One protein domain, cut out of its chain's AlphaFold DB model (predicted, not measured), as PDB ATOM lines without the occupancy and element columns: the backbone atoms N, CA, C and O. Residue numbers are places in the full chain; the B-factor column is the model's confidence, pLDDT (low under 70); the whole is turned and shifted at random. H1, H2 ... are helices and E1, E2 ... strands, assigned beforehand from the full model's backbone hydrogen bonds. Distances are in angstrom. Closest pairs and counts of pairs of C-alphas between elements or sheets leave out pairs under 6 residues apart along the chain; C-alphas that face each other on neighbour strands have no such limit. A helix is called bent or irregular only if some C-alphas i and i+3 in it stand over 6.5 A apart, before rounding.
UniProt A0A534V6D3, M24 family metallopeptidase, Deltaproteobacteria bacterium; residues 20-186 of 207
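Overview. This is residues 20 to 186 of the 207 residues of the protein "M24 family metallopeptidase" of Deltaproteobacteria bacterium (UniProt A0A534V6D3). A small, strongly twisted sheet, in which E1, E2 and E4 each pair with E3, has a helical hairpin of H1b and H2 beside it, H1b next to the strands and H2 beyond it. H3 and H4 meet in a corner near the other end of the longest axis from H1a, H4 grazing the sheet, and a long unnamed stretch, residues 83 to 119, links H2 to E2. The printed part has 167 residues with four named helices and four named strands; along the chain E1 comes first, then H1 and H2, then E2 and E3, then H3 and H4, and last E4; the class is mixed, helices and strands, and the neighbour pairs E1 and E3, E2 and E3, and E3 and E4 of the branched sheet are each antiparallel. The whole is compact, with a radius of gyration of the C-alphas of 16.7 A and spans of 52 by 35 by 27 A.

Along the chain. E1, residues 24 to 31, begins at C-alpha 24 (33.630, 20.338, 37.971) and is 24.1 A long. H1, residues 42 to 64, was assigned as one helix by its hydrogen bonds but is bent, with C-alphas 49 and 52 6.8 A apart; its arms are H1a, residues 42 to 49, and H1b, residues 52 to 64, 18.2 A long. H2 is residues 71 to 82, 17.0 A. E2 is residues 120 to 123, and E3, residues 137 to 144, is 22.0 A. H3 is residues 147 to 156, and H4, residues 158 to 173, is 22.0 A. E4, residues 183 to 185, ends at C-alpha 185 (23.809, 22.058, 42.746).

Arrangement. E1 and E4 lie on one side of E3, E2 on the other side. N 29 and O 137 of E1 and E3 are 3.0 A apart, N 121 and O 142 of the hairpin E2 and E3 2.8 A, and N 184 and O 143 of E4 and E3 2.8 A, each within hydrogen-bond range. H1b stands at the sheet's level, at a height of 0.7 A. H1b and H2 form a helical hairpin and touch, closest at the C-alphas of Ala 57 and Val 78, 5.4 A, at a shallow tilt of 22 degrees, opposite ways. H1a only grazes the sheet, with residues 43 to 47, and H4 grazes it with residues 160 to 171. H4 touches H3 only at the corner, with residues 160 to 162; the closest C-alphas, of Ala 154 and Trp 161, are 5.2 A apart. H2 and H4 are apart. In H1a, H1b, H2, H3 and H4 every O i to N i+4 pair is within hydrogen-bond range.

Size, cuts and confidence. The farthest C-alphas, those of Arg 40 and Arg 156, are 53.1 A apart. The printed part has no cut. The links H2 to E2 and E2 to E3 are long. Residues 37 to 40 have pLDDT under 70.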
ATOM      1  N   GLY A  20      39.171  18.435  42.056       88.88
ATOM      2  CA  GLY A  20      38.605  18.465  40.712       88.88
ATOM      3  C   GLY A  20      38.292  17.060  40.218       88.88
ATOM      4  O   GLY A  20      39.109  16.149  40.356       88.88
ATOM      5  N   PHE A  21      37.118  16.895  39.619       86.06
ATOM      6  CA  PHE A  21      36.745  15.722  38.834       86.06
ATOM      7  C   PHE A  21      36.302  16.184  37.442       86.06
ATOM      8  O   PHE A  21      36.144  17.376  37.184       86.06
ATOM      9  N   TRP A  22      36.091  15.259  36.509       85.25
ATOM     10  CA  TRP A  22      35.537  15.645  35.211       85.25
ATOM     11  C   TRP A  22      34.167  16.302  35.376       85.25
ATOM     12  O   TRP A  22      33.276  15.743  36.018       85.25
ATOM     13  N   GLY A  23      34.009  17.481  34.773       81.50
ATOM     14  CA  GLY A  23      32.782  18.263  34.842       81.50
ATOM     15  C   GLY A  23      32.674  19.218  36.027       81.50
ATOM     16  O   GLY A  23      31.618  19.833  36.147       81.50
ATOM     17  N   GLY A  24      33.687  19.351  36.894       87.75
ATOM     18  CA  GLY A  24      33.630  20.338  37.971       87.75
ATOM     19  C   GLY A  24      34.710  20.231  39.045       87.75
ATOM     20  O   GLY A  24      35.430  19.238  39.156       87.75
ATOM     21  N   LEU A  25      34.781  21.255  39.890       92.62
ATOM     22  CA  LEU A  25      35.698  21.311  41.024       92.62
ATOM     23  C   LEU A  25      34.996  21.867  42.271       92.62
ATOM     24  O   LEU A  25      33.949  22.511  42.194       92.62
ATOM     25  N   CYS A  26      35.562  21.601  43.440       94.50
ATOM     26  CA  CYS A  26      35.173  22.236  44.693       94.50
ATOM     27  C   CYS A  26      36.432  22.733  45.400       94.50
ATOM     28  O   CYS A  26      37.362  21.948  45.601       94.50
ATOM     29  N   CYS A  27      36.457  24.013  45.776       95.25
ATOM     30  CA  CYS A  27      37.587  24.649  46.452       95.25
ATOM     31  C   CYS A  27      37.140  25.284  47.764       95.25
ATOM     32  O   CYS A  27      36.098  25.938  47.829       95.25
ATOM     33  N   ARG A  28      37.927  25.109  48.825       96.31
ATOM     34  CA  ARG A  28      37.724  25.773  50.114       96.31
ATOM     35  C   ARG A  28      39.025  26.379  50.591       96.31
ATOM     36  O   ARG A  28      40.044  25.695  50.626       96.31
ATOM     37  N   ALA A  29      38.970  27.634  51.025       96.38
ATOM     38  CA  ALA A  29      40.087  28.285  51.695       96.38
ATOM     39  C   ALA A  29      39.633  29.053  52.932       96.38
ATOM     40  O   ALA A  29      38.586  29.691  52.917       96.38
ATOM     41  N   GLY A  30      40.427  28.993  53.991       96.31
ATOM     42  CA  GLY A  30      40.139  29.641  55.265       96.31
ATOM     43  C   GLY A  30      41.351  29.613  56.184       96.31
ATOM     44  O   GLY A  30      42.473  29.399  55.719       96.31
ATOM     45  N   LEU A  31      41.129  29.819  57.480       96.38
ATOM     46  CA  LEU A  31      42.182  29.746  58.491       96.38
ATOM     47  C   LEU A  31      42.184  28.394  59.216       96.38
ATOM     48  O   LEU A  31      41.127  27.861  59.574       96.38
ATOM     49  N   ILE A  32      43.380  27.869  59.490       95.44
ATOM     50  CA  ILE A  32      43.630  26.748  60.403       95.44
ATOM     51  C   ILE A  32      43.519  27.268  61.837       95.44
ATOM     52  O   ILE A  32      44.499  27.465  62.547       95.44
ATOM     53  N   GLU A  33      42.291  27.552  62.238       93.69
ATOM     54  CA  GLU A  33      41.938  28.112  63.537       93.69
ATOM     55  C   GLU A  33      40.598  27.535  63.995       93.69
ATOM     56  O   GLU A  33      39.832  26.984  63.194       93.69
ATOM     57  N   SER A  34      40.314  27.667  65.289       91.44
ATOM     58  CA  SER A  34      38.959  27.520  65.829       91.44
ATOM     59  C   SER A  34      38.248  28.874  65.839       91.44
ATOM     60  O   SER A  34      38.882  29.925  65.750       91.44
ATOM     61  N   VAL A  35      36.922  28.864  65.974       85.50
ATOM     62  CA  VAL A  35      36.125  30.096  66.088       85.50
ATOM     63  C   VAL A  35      36.695  31.027  67.172       85.50
ATOM     64  O   VAL A  35      37.033  30.559  68.267       85.50
ATOM     65  N   PRO A  36      36.795  32.346  66.901       77.31
ATOM     66  CA  PRO A  36      37.366  33.297  67.840       77.31
ATOM     67  C   PRO A  36      36.643  33.265  69.188       77.31
ATOM     68  O   PRO A  36      35.440  33.494  69.265       77.31
ATOM     69  N   GLN A  37      37.392  33.083  70.277       66.50
ATOM     70  CA  GLN A  37      36.846  33.219  71.635       66.50
ATOM     71  C   GLN A  37      36.825  34.675  72.131       66.50
ATOM     72  O   GLN A  37      36.177  34.982  73.129       66.50
ATOM     73  N   LYS A  38      37.560  35.582  71.470       69.25
ATOM     74  CA  LYS A  38      37.740  36.978  71.899       69.25
ATOM     75  C   LYS A  38      37.439  37.960  70.771       69.25
ATOM     76  O   LYS A  38      37.942  37.812  69.654       69.25
ATOM     77  N   GLN A  39      36.685  39.003  71.107       62.16
ATOM     78  CA  GLN A  39      36.454  40.171  70.253       62.16
ATOM     79  C   GLN A  39      37.772  40.943  70.044       62.16
ATOM     80  O   GLN A  39      38.585  41.014  70.966       62.16
ATOM     81  N   ARG A  40      37.971  41.532  68.852       68.81
ATOM     82  CA  ARG A  40      39.183  42.286  68.439       68.81
ATOM     83  C   ARG A  40      40.473  41.452  68.339       68.81
ATOM     84  O   ARG A  40      41.548  41.895  68.735       68.81
ATOM     85  N   SER A  41      40.354  40.220  67.855       81.12
ATOM     86  CA  SER A  41      41.482  39.342  67.521       81.12
ATOM     87  C   SER A  41      41.718  39.318  66.008       81.12
ATOM     88  O   SER A  41      40.794  39.580  65.245       81.12
ATOM     89  N   HIS A  42      42.913  38.915  65.565       84.50
ATOM     90  CA  HIS A  42      43.218  38.700  64.140       84.50
ATOM     91  C   HIS A  42      42.163  37.827  63.430       84.50
ATOM     92  O   HIS A  42      41.777  38.099  62.298       84.50
ATOM     93  N   THR A  43      41.653  36.807  64.125       86.88
ATOM     94  CA  THR A  43      40.595  35.913  63.643       86.88
ATOM     95  C   THR A  43      39.224  36.593  63.573       86.88
ATOM     96  O   THR A  43      38.443  36.288  62.677       86.88
ATOM     97  N   ALA A  44      38.917  37.525  64.486       89.75
ATOM     98  CA  ALA A  44      37.691  38.323  64.416       89.75
ATOM     99  C   ALA A  44      37.745  39.314  63.240       89.75
ATOM    100  O   ALA A  44      36.786  39.396  62.479       89.75
ATOM    101  N   ASP A  45      38.889  39.973  63.039       92.94
ATOM    102  CA  ASP A  45      39.108  40.885  61.911       92.94
ATOM    103  C   ASP A  45      39.027  40.140  60.568       92.94
ATOM    104  O   ASP A  45      38.424  40.638  59.619       92.94
ATOM    105  N   TYR A  46      39.585  38.924  60.486       95.25
ATOM    106  CA  TYR A  46      39.439  38.050  59.318       95.25
ATOM    107  C   TYR A  46      37.969  37.724  59.034       95.25
ATOM    108  O   TYR A  46      37.508  37.824  57.895       95.25
ATOM    109  N   LEU A  47      37.214  37.351  60.069       95.12
ATOM    110  CA  LEU A  47      35.803  37.015  59.918       95.12
ATOM    111  C   LEU A  47      34.999  38.213  59.386       95.12
ATOM    112  O   LEU A  47      34.254  38.071  58.417       95.12
ATOM    113  N   GLU A  48      35.179  39.383  60.002       94.69
ATOM    114  CA  GLU A  48      34.424  40.605  59.713       94.69
ATOM    115  C   GLU A  48      34.800  41.240  58.371       94.69
ATOM    116  O   GLU A  48      33.920  41.654  57.615       94.69
ATOM    117  N   HIS A  49      36.094  41.309  58.053       95.88
ATOM    118  CA  HIS A  49      36.591  42.071  56.907       95.88
ATOM    119  C   HIS A  49      36.933  41.221  55.685       95.88
ATOM    120  O   HIS A  49      37.200  41.786  54.629       95.88
ATOM    121  N   MET A  50      36.926  39.890  55.797       96.62
ATOM    122  CA  MET A  50      37.212  38.990  54.678       96.62
ATOM    123  C   MET A  50      36.122  37.937  54.505       96.62
ATOM    124  O   MET A  50      35.427  37.934  53.492       96.62
ATOM    125  N   ALA A  51      35.944  37.053  55.488       97.31
ATOM    126  CA  ALA A  51      35.115  35.863  55.328       97.31
ATOM    127  C   ALA A  51      33.627  36.189  55.104       97.31
ATOM    128  O   ALA A  51      33.018  35.651  54.180       97.31
ATOM    129  N   ILE A  52      33.049  37.085  55.914       97.69
ATOM    130  CA  ILE A  52      31.641  37.488  55.787       97.69
ATOM    131  C   ILE A  52      31.383  38.250  54.476       97.69
ATOM    132  O   ILE A  52      30.473  37.845  53.746       97.69
ATOM    133  N   PRO A  53      32.140  39.310  54.122       98.06
ATOM    134  CA  PRO A  53      31.940  40.006  52.852       98.06
ATOM    135  C   PRO A  53      32.132  39.096  51.634       98.06
ATOM    136  O   PRO A  53      31.330  39.142  50.703       98.06
ATOM    137  N   TYR A  54      33.135  38.212  51.672       98.56
ATOM    138  CA  TYR A  54      33.376  37.232  50.616       98.56
ATOM    139  C   TYR A  54      32.178  36.298  50.429       98.56
ATOM    140  O   TYR A  54      31.662  36.138  49.324       98.56
ATOM    141  N   TRP A  55      31.687  35.708  51.519       98.56
ATOM    142  CA  TRP A  55      30.573  34.774  51.437       98.56
ATOM    143  C   TRP A  55      29.270  35.451  50.997       98.56
ATOM    144  O   TRP A  55      28.504  34.867  50.237       98.56
ATOM    145  N   ARG A  56      29.045  36.722  51.355       98.62
ATOM    146  CA  ARG A  56      27.930  37.515  50.803       98.62
ATOM    147  C   ARG A  56      28.001  37.658  49.280       98.62
ATOM    148  O   ARG A  56      26.958  37.643  48.626       98.62
ATOM    149  N   ALA A  57      29.198  37.761  48.703       98.62
ATOM    150  CA  ALA A  57      29.369  37.760  47.250       98.62
ATOM    151  C   ALA A  57      29.009  36.397  46.632       98.62
ATOM    152  O   ALA A  57      28.352  36.364  45.592       98.62
ATOM    153  N   ILE A  58      29.334  35.285  47.306       98.69
ATOM    154  CA  ILE A  58      28.896  33.933  46.908       98.69
ATOM    155  C   ILE A  58      27.366  33.829  46.918       98.69
ATOM    156  O   ILE A  58      26.775  33.413  45.921       98.69
ATOM    157  N   VAL A  59      26.707  34.273  47.997       98.81
ATOM    158  CA  VAL A  59      25.233  34.326  48.079       98.81
ATOM    159  C   VAL A  59      24.662  35.146  46.922       98.81
ATOM    160  O   VAL A  59      23.803  34.664  46.184       98.81
ATOM    161  N   THR A  60      25.204  36.348  46.704       98.81
ATOM    162  CA  THR A  60      24.775  37.248  45.624       98.81
ATOM    163  C   THR A  60      24.886  36.574  44.258       98.81
ATOM    164  O   THR A  60      23.962  36.673  43.449       98.81
ATOM    165  N   TRP A  61      25.991  35.875  43.987       98.75
ATOM    166  CA  TRP A  61      26.209  35.174  42.723       98.75
ATOM    167  C   TRP A  61      25.141  34.098  42.488       98.75
ATOM    168  O   TRP A  61      24.518  34.054  41.422       98.75
ATOM    169  N   TYR A  62      24.860  33.281  43.507       98.75
ATOM    170  CA  TYR A  62      23.851  32.222  43.433       98.75
ATOM    171  C   TYR A  62      22.431  32.761  43.232       98.75
ATOM    172  O   TYR A  62      21.677  32.213  42.430       98.75
ATOM    173  N   GLU A  63      22.059  33.839  43.924       98.69
ATOM    174  CA  GLU A  63      20.715  34.429  43.833       98.69
ATOM    175  C   GLU A  63      20.484  35.220  42.535       98.69
ATOM    176  O   GLU A  63      19.343  35.359  42.069       98.69
ATOM    177  N   SER A  64      21.572  35.709  41.931       98.44
ATOM    178  CA  SER A  64      21.568  36.420  40.646       98.44
ATOM    179  C   SER A  64      21.547  35.472  39.445       98.44
ATOM    180  O   SER A  64      21.069  35.844  38.369       98.44
ATOM    181  N   THR A  65      22.038  34.242  39.610       98.50
ATOM    182  CA  THR A  65      22.090  33.245  38.536       98.50
ATOM    183  C   THR A  65      20.709  32.632  38.317       98.50
ATOM    184  O   THR A  65      20.197  31.885  39.150       98.50
ATOM    185  N   ARG A  66      20.088  32.964  37.182       98.12
ATOM    186  CA  ARG A  66      18.753  32.503  36.764       98.12
ATOM    187  C   ARG A  66      18.722  32.320  35.257       98.12
ATOM    188  O   ARG A  66      19.541  32.914  34.555       98.12
ATOM    189  N   LEU A  67      17.775  31.542  34.746       98.31
ATOM    190  CA  LEU A  67      17.575  31.426  33.304       98.31
ATOM    191  C   LEU A  67      17.319  32.805  32.685       98.31
ATOM    192  O   LEU A  67      16.460  33.560  33.134       98.31
ATOM    193  N   GLY A  68      18.069  33.124  31.633       98.44
ATOM    194  CA  GLY A  68      17.945  34.375  30.891       98.44
ATOM    195  C   GLY A  68      18.707  35.565  31.477       98.44
ATOM    196  O   GLY A  68      18.903  36.530  30.738       98.44
ATOM    197  N   THR A  69      19.186  35.511  32.729       98.50
ATOM    198  CA  THR A  69      20.025  36.588  33.284       98.50
ATOM    199  C   THR A  69      21.266  36.757  32.415       98.50
ATOM    200  O   THR A  69      21.936  35.772  32.095       98.50
ATOM    201  N   ARG A  70      21.587  37.992  32.020       98.75
ATOM    202  CA  ARG A  70      22.804  38.274  31.247       98.75
ATOM    203  C   ARG A  70      24.015  38.245  32.164       98.75
ATOM    204  O   ARG A  70      23.958  38.723  33.296       98.75
ATOM    205  N   GLY A  71      25.135  37.742  31.662       98.62
ATOM    206  CA  GLY A  71      26.352  37.607  32.453       98.62
ATOM    207  C   GLY A  71      26.835  38.897  33.117       98.62
ATOM    208  O   GLY A  71      27.258  38.863  34.272       98.62
ATOM    209  N   ARG A  72      26.698  40.047  32.444       98.69
ATOM    210  CA  ARG A  72      27.040  41.354  33.027       98.69
ATOM    211  C   ARG A  72      26.216  41.717  34.261       98.69
ATOM    212  O   ARG A  72      26.693  42.458  35.108       98.69
ATOM    213  N   GLU A  73      24.974  41.243  34.354       98.81
ATOM    214  CA  GLU A  73      24.090  41.557  35.480       98.81
ATOM    215  C   GLU A  73      24.533  40.796  36.731       98.81
ATOM    216  O   GLU A  73      24.491  41.344  37.830       98.81
ATOM    217  N   ILE A  74      25.005  39.557  36.557       98.75
ATOM    218  CA  ILE A  74      25.591  38.751  37.635       98.75
ATOM    219  C   ILE A  74      26.928  39.367  38.070       98.75
ATOM    220  O   ILE A  74      27.125  39.598  39.260       98.75
ATOM    221  N   ASP A  75      27.810  39.700  37.117       98.69
ATOM    222  CA  ASP A  75      29.108  40.333  37.398       98.69
ATOM    223  C   ASP A  75      28.938  41.661  38.155       98.69
ATOM    224  O   ASP A  75      29.535  41.841  39.216       98.69
ATOM    225  N   ALA A  76      28.055  42.548  37.678       98.69
ATOM    226  CA  ALA A  76      27.803  43.840  38.311       98.69
ATOM    227  C   ALA A  76      27.266  43.700  39.742       98.69
ATOM    228  O   ALA A  76      27.697  44.433  40.629       98.69
ATOM    229  N   ARG A  77      26.361  42.744  39.996       98.75
ATOM    230  CA  ARG A  77      25.840  42.490  41.350       98.75
ATOM    231  C   ARG A  77      26.928  41.981  42.287       98.75
ATOM    232  O   ARG A  77      27.041  42.478  43.401       98.75
ATOM    233  N   VAL A  78      27.744  41.029  41.839       98.62
ATOM    234  CA  VAL A  78      28.848  40.484  42.644       98.62
ATOM    235  C   VAL A  78      29.881  41.555  42.966       98.62
ATOM    236  O   VAL A  78      30.266  41.698  44.125       98.62
ATOM    237  N   ARG A  79      30.307  42.335  41.966       98.19
ATOM    238  CA  ARG A  79      31.252  43.436  42.182       98.19
ATOM    239  C   ARG A  79      30.661  44.502  43.094       98.19
ATOM    240  O   ARG A  79      31.347  44.905  44.023       98.19
ATOM    241  N   GLY A  80      29.390  44.862  42.906       98.56
ATOM    242  CA  GLY A  80      28.665  45.777  43.788       98.56
ATOM    243  C   GLY A  80      28.613  45.299  45.242       98.56
ATOM    244  O   GLY A  80      28.822  46.091  46.153       98.56
ATOM    245  N   THR A  81      28.427  43.997  45.486       98.50
ATOM    246  CA  THR A  81      28.492  43.421  46.843       98.50
ATOM    247  C   THR A  81      29.881  43.542  47.479       98.50
ATOM    248  O   THR A  81      29.991  43.619  48.703       98.50
ATOM    249  N   LEU A  82      30.944  43.561  46.672       98.12
ATOM    250  CA  LEU A  82      32.327  43.676  47.137       98.12
ATOM    251  C   LEU A  82      32.819  45.130  47.244       98.12
ATOM    252  O   LEU A  82      33.891  45.370  47.808       98.12
ATOM    253  N   GLU A  83      32.058  46.115  46.757       97.62
ATOM    254  CA  GLU A  83      32.427  47.528  46.862       97.62
ATOM    255  C   GLU A  83      32.639  47.941  48.329       97.62
ATOM    256  O   GLU A  83      31.854  47.633  49.223       97.62
ATOM    257  N   GLY A  84      33.751  48.634  48.596       96.50
ATOM    258  CA  GLY A  84      34.102  49.107  49.940       96.50
ATOM    259  C   GLY A  84      34.667  48.046  50.896       96.50
ATOM    260  O   GLY A  84      35.086  48.403  51.994       96.50
ATOM    261  N   THR A  85      34.750  46.771  50.495       96.38
ATOM    262  CA  THR A  85      35.310  45.693  51.341       96.38
ATOM    263  C   THR A  85      36.842  45.691  51.392       96.38
ATOM    264  O   THR A  85      37.441  45.105  52.294       96.38
ATOM    265  N   GLY A  86      37.491  46.381  50.448       95.38
ATOM    266  CA  GLY A  86      38.949  46.418  50.310       95.38
ATOM    267  C   GLY A  86      39.530  45.307  49.430       95.38
ATOM    268  O   GLY A  86      40.748  45.254  49.280       95.38
ATOM    269  N   PHE A  87      38.682  44.462  48.837       96.94
ATOM    270  CA  PHE A  87      39.048  43.493  47.806       96.94
ATOM    271  C   PHE A  87      37.940  43.359  46.751       96.94
ATOM    272  O   PHE A  87      36.794  43.744  46.974       96.94
ATOM    273  N   GLY A  88      38.292  42.816  45.590       97.00
ATOM    274  CA  GLY A  88      37.384  42.474  44.500       97.00
ATOM    275  C   GLY A  88      37.527  41.016  44.066       97.00
ATOM    276  O   GLY A  88      38.187  40.213  44.720       97.00
ATOM    277  N   SER A  89      36.891  40.670  42.945       96.81
ATOM    278  CA  SER A  89      37.126  39.395  42.259       96.81
ATOM    279  C   SER A  89      38.295  39.552  41.289       96.81
ATOM    280  O   SER A  89      38.190  40.326  40.331       96.81
ATOM    281  N   ALA A  90      39.369  38.793  41.519       95.75
ATOM    282  CA  ALA A  90      40.599  38.813  40.726       95.75
ATOM    283  C   ALA A  90      40.365  38.425  39.256       95.75
ATOM    284  O   ALA A  90      41.077  38.887  38.367       95.75
ATOM    285  N   LEU A  91      39.369  37.569  39.014       95.75
ATOM    286  CA  LEU A  91      38.947  37.107  37.694       95.75
ATOM    287  C   LEU A  91      37.442  37.343  37.496       95.75
ATOM    288  O   LEU A  91      36.746  37.894  38.358       95.75
ATOM    289  N   ASN A  92      36.937  36.935  36.333       97.44
ATOM    290  CA  ASN A  92      35.502  36.838  36.079       97.44
ATOM    291  C   ASN A  92      34.847  35.947  37.147       97.44
ATOM    292  O   ASN A  92      35.361  34.852  37.374       97.44
ATOM    293  N   PRO A  93      33.754  36.389  37.803       96.44
ATOM    294  CA  PRO A  93      33.141  35.630  38.878       96.44
ATOM    295  C   PRO A  93      32.346  34.461  38.288       96.44
ATOM    296  O   PRO A  93      31.156  34.572  37.989       96.44
ATOM    297  N   GLY A  94      33.028  33.340  38.093       96.12
ATOM    298  CA  GLY A  94      32.503  32.114  37.520       96.12
ATOM    299  C   GLY A  94      32.733  31.947  36.019       96.12
ATOM    300  O   GLY A  94      32.964  32.882  35.245       96.12
ATOM    301  N   HIS A  95      32.636  30.694  35.595       97.00
ATOM    302  CA  HIS A  95      32.852  30.272  34.218       97.00
ATOM    303  C   HIS A  95      32.059  29.003  33.913       97.00
ATOM    304  O   HIS A  95      31.562  28.321  34.805       97.00
ATOM    305  N   LEU A  96      31.929  28.679  32.631       96.88
ATOM    306  CA  LEU A  96      31.483  27.367  32.196       96.88
ATOM    307  C   LEU A  96      32.591  26.342  32.450       96.88
ATOM    308  O   LEU A  96      33.775  26.634  32.254       96.88
ATOM    309  N   THR A  97      32.187  25.139  32.840       94.19
ATOM    310  CA  THR A  97      33.065  23.983  33.056       94.19
ATOM    311  C   THR A  97      32.566  22.788  32.244       94.19
ATOM    312  O   THR A  97      31.362  22.657  31.997       94.19
ATOM    313  N   HIS A  98      33.482  21.942  31.767       89.62
ATOM    314  CA  HIS A  98      33.147  20.727  31.022       89.62
ATOM    315  C   HIS A  98      34.255  19.664  31.188       89.62
ATOM    316  O   HIS A  98      34.487  19.176  32.290       89.62
ATOM    317  N   LEU A  99      34.930  19.276  30.099       87.06
ATOM    318  CA  LEU A  99      36.101  18.393  30.146       87.06
ATOM    319  C   LEU A  99      37.331  19.159  30.638       87.06
ATOM    320  O   LEU A  99      38.158  18.589  31.343       87.06
ATOM    321  N   ASP A 100      37.396  20.445  30.297       87.38
ATOM    322  CA  ASP A 100      38.339  21.401  30.852       87.38
ATOM    323  C   ASP A 100      37.695  22.176  32.004       87.38
ATOM    324  O   ASP A 100      36.472  22.363  32.049       87.38
ATOM    325  N   GLU A 101      38.543  22.652  32.918       89.00
ATOM    326  CA  GLU A 101      38.138  23.472  34.060       89.00
ATOM    327  C   GLU A 101      37.365  24.706  33.584       89.00
ATOM    328  O   GLU A 101      36.215  24.896  33.977       89.00
ATOM    329  N   TRP A 102      37.955  25.480  32.668       93.12
ATOM    330  CA  TRP A 102      37.440  26.771  32.224       93.12
ATOM    331  C   TRP A 102      37.303  26.818  30.703       93.12
ATOM    332  O   TRP A 102      38.278  27.029  29.985       93.12
ATOM    333  N   VAL A 103      36.075  26.675  30.196       92.75
ATOM    334  CA  VAL A 103      35.822  26.677  28.740       92.75
ATOM    335  C   VAL A 103      35.361  28.032  28.197       92.75
ATOM    336  O   VAL A 103      35.652  28.364  27.052       92.75
ATOM    337  N   HIS A 104      34.644  28.831  28.994       95.19
ATOM    338  CA  HIS A 104      34.149  30.158  28.602       95.19
ATOM    339  C   HIS A 104      33.616  30.927  29.820       95.19
ATOM    340  O   HIS A 104      33.082  30.314  30.737       95.19
ATOM    341  N   SER A 105      33.667  32.262  29.826       96.31
ATOM    342  CA  SER A 105      33.133  33.091  30.926       96.31
ATOM    343  C   SER A 105      31.877  33.852  30.511       96.31
ATOM    344  O   SER A 105      31.997  34.997  30.077       96.31
ATOM    345  N   PRO A 106      30.663  33.279  30.629       97.25
ATOM    346  CA  PRO A 106      29.446  34.038  30.364       97.25
ATOM    347  C   PRO A 106      29.307  35.197  31.356       97.25
ATOM    348  O   PRO A 106      28.920  36.281  30.941       97.25
ATOM    349  N   VAL A 107      29.698  35.014  32.622       98.38
ATOM    350  CA  VAL A 107      29.709  36.063  33.650       98.38
ATOM    351  C   VAL A 107      30.994  36.881  33.539       98.38
ATOM    352  O   VAL A 107      32.062  36.414  33.911       98.38
ATOM    353  N   ARG A 108      30.905  38.086  32.974       98.00
ATOM    354  CA  ARG A 108      32.006  39.055  32.836       98.00
ATOM    355  C   ARG A 108      31.424  40.446  32.542       98.00
ATOM    356  O   ARG A 108      30.265  40.512  32.107       98.00
ATOM    357  N   PRO A 109      32.194  41.536  32.714       97.81
ATOM    358  CA  PRO A 109      31.747  42.873  32.336       97.81
ATOM    359  C   PRO A 109      31.231  42.916  30.895       97.81
ATOM    360  O   PRO A 109      31.770  42.246  30.014       97.81
ATOM    361  N   GLU A 110      30.159  43.677  30.674       97.31
ATOM    362  CA  GLU A 110      29.542  43.919  29.355       97.31
ATOM    363  C   GLU A 110      28.985  42.679  28.624       97.31
ATOM    364  O   GLU A 110      28.383  42.819  27.562       97.31
ATOM    365  N   SER A 111      29.097  41.477  29.196       98.00
ATOM    366  CA  SER A 111      28.565  40.250  28.601       98.00
ATOM    367  C   SER A 111      27.047  40.271  28.445       98.00
ATOM    368  O   SER A 111      26.295  40.356  29.421       98.00
ATOM    369  N   GLU A 112      26.612  40.120  27.198       98.38
ATOM    370  CA  GLU A 112      25.213  39.933  26.807       98.38
ATOM    371  C   GLU A 112      24.797  38.457  26.769       98.38
ATOM    372  O   GLU A 112      23.642  38.150  26.468       98.38
ATOM    373  N   ASP A 113      25.720  37.542  27.076       98.31
ATOM    374  CA  ASP A 113      25.464  36.106  27.054       98.31
ATOM    375  C   ASP A 113      24.450  35.755  28.156       98.31
ATOM    376  O   ASP A 113      24.732  35.977  29.341       98.31
ATOM    377  N   PRO A 114      23.262  35.222  27.812       98.31
ATOM    378  CA  PRO A 114      22.292  34.823  28.816       98.31
ATOM    379  C   PRO A 114      22.670  33.465  29.404       98.31
ATOM    380  O   PRO A 114      23.142  32.576  28.689       98.31
ATOM    381  N   ILE A 115      22.371  33.261  30.683       98.56
ATOM    382  CA  ILE A 115      22.399  31.929  31.286       98.56
ATOM    383  C   ILE A 115      21.301  31.065  30.647       98.56
ATOM    384  O   ILE A 115      20.138  31.469  30.571       98.56
ATOM    385  N   ARG A 116      21.662  29.868  30.173       98.50
ATOM    386  CA  ARG A 116      20.754  28.949  29.466       98.50
ATOM    387  C   ARG A 116      20.699  27.578  30.125       98.50
ATOM    388  O   ARG A 116      21.649  27.138  30.766       98.50
ATOM    389  N   SER A 117      19.584  26.891  29.897       98.62
ATOM    390  CA  SER A 117      19.414  25.481  30.240       98.62
ATOM    391  C   SER A 117      20.506  24.634  29.576       98.62
ATOM    392  O   SER A 117      20.876  24.885  28.428       98.62
ATOM    393  N   GLY A 118      21.042  23.662  30.311       97.19
ATOM    394  CA  GLY A 118      22.148  22.803  29.894       97.19
ATOM    395  C   GLY A 118      23.547  23.351  30.196       97.19
ATOM    396  O   GLY A 118      24.520  22.626  30.010       97.19
ATOM    397  N   MET A 119      23.682  24.591  30.677       97.44
ATOM    398  CA  MET A 119      24.982  25.119  31.105       97.44
ATOM    399  C   MET A 119      25.432  24.481  32.425       97.44
ATOM    400  O   MET A 119      24.670  24.465  33.391       97.44
ATOM    401  N   CYS A 120      26.689  24.035  32.478       96.88
ATOM    402  CA  CYS A 120      27.404  23.723  33.716       96.88
ATOM    403  C   CYS A 120      28.330  24.889  34.057       96.88
ATOM    404  O   CYS A 120      29.186  25.254  33.252       96.88
ATOM    405  N   LEU A 121      28.140  25.479  35.232       97.38
ATOM    406  CA  LEU A 121      28.843  26.663  35.705       97.38
ATOM    407  C   LEU A 121      29.610  26.342  36.983       97.38
ATOM    408  O   LEU A 121      29.125  25.604  37.841       97.38
ATOM    409  N   GLN A 122      30.761  26.974  37.129       96.81
ATOM    410  CA  GLN A 122      31.475  27.094  38.383       96.81
ATOM    411  C   GLN A 122      31.116  28.449  39.003       96.81
ATOM    412  O   GLN A 122      31.294  29.485  38.361       96.81
ATOM    413  N   CYS A 123      30.599  28.453  40.233       97.81
ATOM    414  CA  CYS A 123      30.691  29.636  41.081       97.81
ATOM    415  C   CYS A 123      32.156  29.737  41.496       97.81
ATOM    416  O   CYS A 123      32.618  28.894  42.260       97.81
ATOM    417  N   ASP A 124      32.880  30.702  40.935       96.62
ATOM    418  CA  ASP A 124      34.298  30.898  41.210       96.62
ATOM    419  C   ASP A 124      34.600  32.377  41.398       96.62
ATOM    420  O   ASP A 124      34.583  33.166  40.455       96.62
ATOM    421  N   ILE A 125      34.806  32.758  42.654       97.75
ATOM    422  CA  ILE A 125      35.184  34.108  43.046       97.75
ATOM    423  C   ILE A 125      36.485  33.975  43.820       97.75
ATOM    424  O   ILE A 125      36.493  33.511  44.962       97.75
ATOM    425  N   ILE A 126      37.578  34.417  43.206       96.06
ATOM    426  CA  ILE A 126      38.892  34.470  43.841       96.06
ATOM    427  C   ILE A 126      39.098  35.899  44.335       96.06
ATOM    428  O   ILE A 126      39.195  36.807  43.504       96.06
ATOM    429  N   PRO A 127      39.158  36.138  45.654       96.31
ATOM    430  CA  PRO A 127      39.362  37.481  46.166       96.31
ATOM    431  C   PRO A 127      40.767  37.984  45.803       96.31
ATOM    432  O   PRO A 127      41.758  37.273  45.984       96.31
ATOM    433  N   ASP A 128      40.858  39.208  45.285       94.81
ATOM    434  CA  ASP A 128      42.132  39.911  45.118       94.81
ATOM    435  C   ASP A 128      42.564  40.609  46.419       94.81
ATOM    436  O   ASP A 128      41.884  40.529  47.438       94.81
ATOM    437  N   CYS A 129      43.746  41.236  46.412       90.81
ATOM    438  CA  CYS A 129      44.233  42.108  47.494       90.81
ATOM    439  C   CYS A 129      44.143  41.525  48.922       90.81
ATOM    440  O   CYS A 129      44.098  42.267  49.905       90.81
ATOM    441  N   VAL A 130      44.142  40.194  49.050       90.62
ATOM    442  CA  VAL A 130      43.972  39.511  50.332       90.62
ATOM    443  C   VAL A 130      45.133  39.858  51.256       90.62
ATOM    444  O   VAL A 130      46.303  39.790  50.866       90.62
ATOM    445  N   ARG A 131      44.814  40.236  52.499       92.06
ATOM    446  CA  ARG A 131      45.831  40.580  53.499       92.06
ATOM    447  C   ARG A 131      46.764  39.387  53.745       92.06
ATOM    448  O   ARG A 131      46.295  38.247  53.761       92.06
ATOM    449  N   PRO A 132      48.069  39.620  53.986       90.12
ATOM    450  CA  PRO A 132      48.991  38.544  54.326       90.12
ATOM    451  C   PRO A 132      48.471  37.702  55.496       90.12
ATOM    452  O   PRO A 132      48.074  38.246  56.525       90.12
ATOM    453  N   GLY A 133      48.481  36.379  55.326       90.38
ATOM    454  CA  GLY A 133      47.984  35.431  56.326       90.38
ATOM    455  C   GLY A 133      46.483  35.139  56.255       90.38
ATOM    456  O   GLY A 133      46.018  34.303  57.014       90.38
ATOM    457  N   TRP A 134      45.724  35.768  55.350       95.06
ATOM    458  CA  TRP A 134      44.305  35.465  55.132       95.06
ATOM    459  C   TRP A 134      44.080  34.708  53.822       95.06
ATOM    460  O   TRP A 134      44.842  34.840  52.865       95.06
ATOM    461  N   ALA A 135      42.999  33.932  53.772       94.88
ATOM    462  CA  ALA A 135      42.475  33.347  52.545       94.88
ATOM    463  C   ALA A 135      40.959  33.169  52.653       94.88
ATOM    464  O   ALA A 135      40.435  32.892  53.731       94.88
ATOM    465  N   ALA A 136      40.257  33.302  51.534       96.75
ATOM    466  CA  ALA A 136      38.875  32.867  51.408       96.75
ATOM    467  C   ALA A 136      38.676  32.297  50.008       96.75
ATOM    468  O   ALA A 136      39.182  32.850  49.031       96.75
ATOM    469  N   ASN A 137      37.991  31.164  49.940       96.75
ATOM    470  CA  ASN A 137      37.569  30.552  48.695       96.75
ATOM    471  C   ASN A 137      36.397  29.602  48.994       96.75
ATOM    472  O   ASN A 137      36.435  28.873  49.991       96.75
ATOM    473  N   CYS A 138      35.356  29.649  48.172       97.69
ATOM    474  CA  CYS A 138      34.181  28.795  48.228       97.69
ATOM    475  C   CYS A 138      33.679  28.557  46.800       97.69
ATOM    476  O   CYS A 138      32.701  29.160  46.364       97.69
ATOM    477  N   GLU A 139      34.387  27.709  46.060       96.06
ATOM    478  CA  GLU A 139      34.017  27.365  44.690       96.06
ATOM    479  C   GLU A 139      33.130  26.126  44.633       96.06
ATOM    480  O   GLU A 139      33.390  25.130  45.318       96.06
ATOM    481  N   ASP A 140      32.120  26.152  43.765       97.12
ATOM    482  CA  ASP A 140      31.217  25.023  43.562       97.12
ATOM    483  C   ASP A 140      30.647  24.946  42.146       97.12
ATOM    484  O   ASP A 140      30.260  25.949  41.543       97.12
ATOM    485  N   THR A 141      30.495  23.717  41.657       96.44
ATOM    486  CA  THR A 141      29.857  23.436  40.374       96.44
ATOM    487  C   THR A 141      28.341  23.299  40.508       96.44
ATOM    488  O   THR A 141      27.813  22.593  41.382       96.44
ATOM    489  N   LEU A 142      27.623  23.902  39.564       97.50
ATOM    490  CA  LEU A 142      26.193  23.717  39.351       97.50
ATOM    491  C   LEU A 142      25.875  23.507  37.872       97.50
ATOM    492  O   LEU A 142      26.635  23.904  36.995       97.50
ATOM    493  N   ALA A 143      24.706  22.941  37.599       97.69
ATOM    494  CA  ALA A 143      24.082  23.017  36.285       97.69
ATOM    495  C   ALA A 143      22.833  23.901  36.331       97.69
ATOM    496  O   ALA A 143      22.237  24.106  37.390       97.69
ATOM    497  N   VAL A 144      22.424  24.399  35.170       98.56
ATOM    498  CA  VAL A 144      21.173  25.135  34.988       98.56
ATOM    499  C   VAL A 144      20.235  24.298  34.132       98.56
ATOM    500  O   VAL A 144      20.621  23.839  33.060       98.56
ATOM    501  N   GLY A 145      18.998  24.096  34.581       98.44
ATOM    502  CA  GLY A 145      17.998  23.335  33.839       98.44
ATOM    503  C   GLY A 145      16.614  23.956  33.880       98.44
ATOM    504  O   GLY A 145      16.060  24.210  34.947       98.44
ATOM    505  N   ASP A 146      16.032  24.155  32.702       98.75
ATOM    506  CA  ASP A 146      14.619  24.505  32.549       98.75
ATOM    507  C   ASP A 146      13.679  23.399  33.073       98.75
ATOM    508  O   ASP A 146      14.092  22.403  33.673       98.75
ATOM    509  N   ALA A 147      12.370  23.609  32.930       98.62
ATOM    510  CA  ALA A 147      11.372  22.651  33.395       98.62
ATOM    511  C   ALA A 147      11.527  21.269  32.734       98.62
ATOM    512  O   ALA A 147      11.462  20.259  33.439       98.62
ATOM    513  N   ASP A 148      11.801  21.225  31.430       98.62
ATOM    514  CA  ASP A 148      11.889  19.981  30.663       98.62
ATOM    515  C   ASP A 148      13.148  19.190  31.032       98.62
ATOM    516  O   ASP A 148      13.069  17.987  31.296       98.62
ATOM    517  N   LEU A 149      14.304  19.857  31.147       98.62
ATOM    518  CA  LEU A 149      15.548  19.214  31.569       98.62
ATOM    519  C   LEU A 149      15.436  18.672  32.997       98.62
ATOM    520  O   LEU A 149      15.884  17.558  33.271       98.62
ATOM    521  N   ARG A 150      14.807  19.423  33.909       98.69
ATOM    522  CA  ARG A 150      14.579  18.963  35.286       98.69
ATOM    523  C   ARG A 150      13.646  17.757  35.337       98.69
ATOM    524  O   ARG A 150      13.952  16.799  36.046       98.69
ATOM    525  N   ALA A 151      12.559  17.763  34.566       98.69
ATOM    526  CA  ALA A 151      11.649  16.623  34.471       98.69
ATOM    527  C   ALA A 151      12.353  15.382  33.894       98.69
ATOM    528  O   ALA A 151      12.243  14.286  34.449       98.69
ATOM    529  N   ALA A 152      13.143  15.555  32.831       98.69
ATOM    530  CA  ALA A 152      13.920  14.477  32.228       98.69
ATOM    531  C   ALA A 152      14.980  13.914  33.189       98.69
ATOM    532  O   ALA A 152      15.139  12.694  33.276       98.69
ATOM    533  N   LEU A 153      15.679  14.777  33.935       98.44
ATOM    534  CA  LEU A 153      16.665  14.371  34.938       98.44
ATOM    535  C   LEU A 153      16.006  13.573  36.071       98.44
ATOM    536  O   LEU A 153      16.514  12.515  36.439       98.44
ATOM    537  N   ALA A 154      14.858  14.038  36.573       98.56
ATOM    538  CA  ALA A 154      14.092  13.349  37.608       98.56
ATOM    539  C   ALA A 154      13.631  11.953  37.166       98.56
ATOM    540  O   ALA A 154      13.751  10.999  37.933       98.56
ATOM    541  N   ALA A 155      13.152  11.821  35.925       98.69
ATOM    542  CA  ALA A 155      12.662  10.552  35.393       98.69
ATOM    543  C   ALA A 155      13.789   9.554  35.078       98.69
ATOM    544  O   ALA A 155      13.652   8.361  35.335       98.69
ATOM    545  N   ARG A 156      14.900  10.026  34.498       98.62
ATOM    546  CA  ARG A 156      15.973   9.155  33.983       98.62
ATOM    547  C   ARG A 156      17.074   8.868  35.000       98.62
ATOM    548  O   ARG A 156      17.737   7.841  34.894       98.62
ATOM    549  N   HIS A 157      17.291   9.772  35.951       98.38
ATOM    550  CA  HIS A 157      18.376   9.700  36.931       98.38
ATOM    551  C   HIS A 157      17.871  10.079  38.336       98.38
ATOM    552  O   HIS A 157      18.333  11.071  38.915       98.38
ATOM    553  N   PRO A 158      16.937   9.299  38.914       98.38
ATOM    554  CA  PRO A 158      16.257   9.647  40.164       98.38
ATOM    555  C   PRO A 158      17.215   9.865  41.345       98.38
ATOM    556  O   PRO A 158      17.003  10.775  42.144       98.38
ATOM    557  N   ASP A 159      18.322   9.118  41.423       98.50
ATOM    558  CA  ASP A 159      19.315   9.288  42.493       98.50
ATOM    559  C   ASP A 159      20.079  10.615  42.380       98.50
ATOM    560  O   ASP A 159      20.393  11.253  43.388       98.50
ATOM    561  N   VAL A 160      20.389  11.051  41.151       97.00
ATOM    562  CA  VAL A 160      21.010  12.363  40.900       97.00
ATOM    563  C   VAL A 160      20.034  13.458  41.296       97.00
ATOM    564  O   VAL A 160      20.398  14.380  42.025       97.00
ATOM    565  N   TRP A 161      18.785  13.326  40.855       98.56
ATOM    566  CA  TRP A 161      17.727  14.268  41.176       98.56
ATOM    567  C   TRP A 161      17.501  14.395  42.684       98.56
ATOM    568  O   TRP A 161      17.448  15.512  43.192       98.56
ATOM    569  N   SER A 162      17.463  13.278  43.415       98.56
ATOM    570  CA  SER A 162      17.334  13.264  44.876       98.56
ATOM    571  C   SER A 162      18.455  14.058  45.560       98.56
ATOM    572  O   SER A 162      18.177  14.920  46.397       98.56
ATOM    573  N   ARG A 163      19.718  13.866  45.144       98.25
ATOM    574  CA  ARG A 163      20.851  14.649  45.675       98.25
ATOM    575  C   ARG A 163      20.728  16.135  45.357       98.25
ATOM    576  O   ARG A 163      20.989  16.959  46.230       98.25
ATOM    577  N   VAL A 164      20.326  16.480  44.134       98.50
ATOM    578  CA  VAL A 164      20.083  17.875  43.742       98.50
ATOM    579  C   VAL A 164      19.006  18.495  44.632       98.50
ATOM    580  O   VAL A 164      19.241  19.562  45.187       98.50
ATOM    581  N   GLN A 165      17.869  17.824  44.840       98.62
ATOM    582  CA  GLN A 165      16.800  18.335  45.705       98.62
ATOM    583  C   GLN A 165      17.272  18.522  47.149       98.62
ATOM    584  O   GLN A 165      17.103  19.608  47.695       98.62
ATOM    585  N   ALA A 166      17.941  17.524  47.734       98.56
ATOM    586  CA  ALA A 166      18.472  17.620  49.095       98.56
ATOM    587  C   ALA A 166      19.436  18.808  49.261       98.56
ATOM    588  O   ALA A 166      19.392  19.520  50.263       98.56
ATOM    589  N   ARG A 167      20.272  19.071  48.253       98.50
ATOM    590  CA  ARG A 167      21.182  20.224  48.237       98.50
ATOM    591  C   ARG A 167      20.447  21.547  48.086       98.50
ATOM    592  O   ARG A 167      20.796  22.497  48.775       98.50
ATOM    593  N   LYS A 168      19.418  21.621  47.234       98.56
ATOM    594  CA  LYS A 168      18.582  22.827  47.117       98.56
ATOM    595  C   LYS A 168      17.885  23.144  48.442       98.56
ATOM    596  O   LYS A 168      17.895  24.298  48.863       98.56
ATOM    597  N   THR A 169      17.337  22.128  49.108       98.44
ATOM    598  CA  THR A 169      16.766  22.240  50.457       98.44
ATOM    599  C   THR A 169      17.810  22.740  51.448       98.44
ATOM    600  O   THR A 169      17.573  23.731  52.125       98.44
ATOM    601  N   PHE A 170      19.001  22.136  51.480       98.31
ATOM    602  CA  PHE A 170      20.089  22.580  52.352       98.31
ATOM    603  C   PHE A 170      20.473  24.050  52.119       98.31
ATOM    604  O   PHE A 170      20.538  24.823  53.071       98.31
ATOM    605  N   MET A 171      20.674  24.465  50.865       98.50
ATOM    606  CA  MET A 171      21.026  25.851  50.545       98.50
ATOM    607  C   MET A 171      19.944  26.837  50.999       98.50
ATOM    608  O   MET A 171      20.270  27.858  51.594       98.50
ATOM    609  N   ARG A 172      18.665  26.522  50.774       98.31
ATOM    610  CA  ARG A 172      17.546  27.406  51.140       98.31
ATOM    611  C   ARG A 172      17.288  27.439  52.643       98.31
ATOM    612  O   ARG A 172      17.163  28.510  53.217       98.31
ATOM    613  N   GLU A 173      17.213  26.276  53.283       97.81
ATOM    614  CA  GLU A 173      16.746  26.152  54.668       97.81
ATOM    615  C   GLU A 173      17.867  26.263  55.702       97.81
ATOM    616  O   GLU A 173      17.611  26.623  56.847       97.81
ATOM    617  N   ARG A 174      19.104  25.911  55.333       97.44
ATOM    618  CA  ARG A 174      20.245  25.897  56.262       97.44
ATOM    619  C   ARG A 174      21.229  27.019  55.998       97.44
ATOM    620  O   ARG A 174      21.737  27.574  56.962       97.44
ATOM    621  N   LEU A 175      21.487  27.346  54.730       98.06
ATOM    622  CA  LEU A 175      22.363  28.466  54.369       98.06
ATOM    623  C   LEU A 175      21.606  29.778  54.126       98.06
ATOM    624  O   LEU A 175      22.249  30.818  54.071       98.06
ATOM    625  N   GLY A 176      20.279  29.752  53.974       98.38
ATOM    626  CA  GLY A 176      19.475  30.950  53.704       98.38
ATOM    627  C   GLY A 176      19.629  31.513  52.285       98.38
ATOM    628  O   GLY A 176      19.279  32.661  52.051       98.38
ATOM    629  N   ILE A 177      20.157  30.736  51.332       98.56
ATOM    630  CA  ILE A 177      20.430  31.198  49.962       98.56
ATOM    631  C   ILE A 177      19.212  30.941  49.073       98.56
ATOM    632  O   ILE A 177      18.837  29.787  48.817       98.56
ATOM    633  N   ALA A 178      18.620  32.004  48.533       97.81
ATOM    634  CA  ALA A 178      17.422  31.945  47.702       97.81
ATOM    635  C   ALA A 178      17.730  31.598  46.232       97.81
ATOM    636  O   ALA A 178      17.479  32.376  45.308       97.81
ATOM    637  N   ILE A 179      18.249  30.389  45.993       98.50
ATOM    638  CA  ILE A 179      18.517  29.904  44.631       98.50
ATOM    639  C   ILE A 179      17.230  29.729  43.813       98.50
ATOM    640  O   ILE A 179      16.203  29.258  44.321       98.50
ATOM    641  N   ALA A 180      17.312  30.031  42.517       98.50
ATOM    642  CA  ALA A 180      16.231  29.787  41.570       98.50
ATOM    643  C   ALA A 180      16.006  28.286  41.318       98.50
ATOM    644  O   ALA A 180      16.830  27.433  41.664       98.50
ATOM    645  N   ASP A 181      14.849  27.930  40.763       98.31
ATOM    646  CA  ASP A 181      14.437  26.530  40.683       98.31
ATOM    647  C   ASP A 181      15.169  25.714  39.621       98.31
ATOM    648  O   ASP A 181      15.303  24.491  39.757       98.31
ATOM    649  N   GLU A 182      15.660  26.409  38.611       98.50
ATOM    650  CA  GLU A 182      16.524  25.933  37.545       98.50
ATOM    651  C   GLU A 182      17.956  25.621  37.993       98.50
ATOM    652  O   GLU A 182      18.676  24.952  37.259       98.50
ATOM    653  N   ILE A 183      18.387  26.078  39.173       98.56
ATOM    654  CA  ILE A 183      19.741  25.823  39.670       98.56
ATOM    655  C   ILE A 183      19.819  24.412  40.248       98.56
ATOM    656  O   ILE A 183      19.044  24.039  41.134       98.56
ATOM    657  N   LEU A 184      20.773  23.632  39.739       98.50
ATOM    658  CA  LEU A 184      21.014  22.234  40.085       98.50
ATOM    659  C   LEU A 184      22.401  22.109  40.737       98.50
ATOM    660  O   LEU A 184      23.396  21.976  40.023       98.50
ATOM    661  N   PRO A 185      22.515  22.154  42.077       97.81
ATOM    662  CA  PRO A 185      23.809  22.058  42.746       97.81
ATOM    663  C   PRO A 185      24.430  20.663  42.579       97.81
ATOM    664  O   PRO A 185      23.844  19.649  42.984       97.81
ATOM    665  N   LEU A 186      25.632  20.600  42.001       95.19
ATOM    666  CA  LEU A 186      26.313  19.339  41.691       95.19
ATOM    667  C   LEU A 186      27.413  18.996  42.702       95.19
ATOM    668  O   LEU A 186      27.608  17.809  42.988       95.19
TER     669      LEU A 186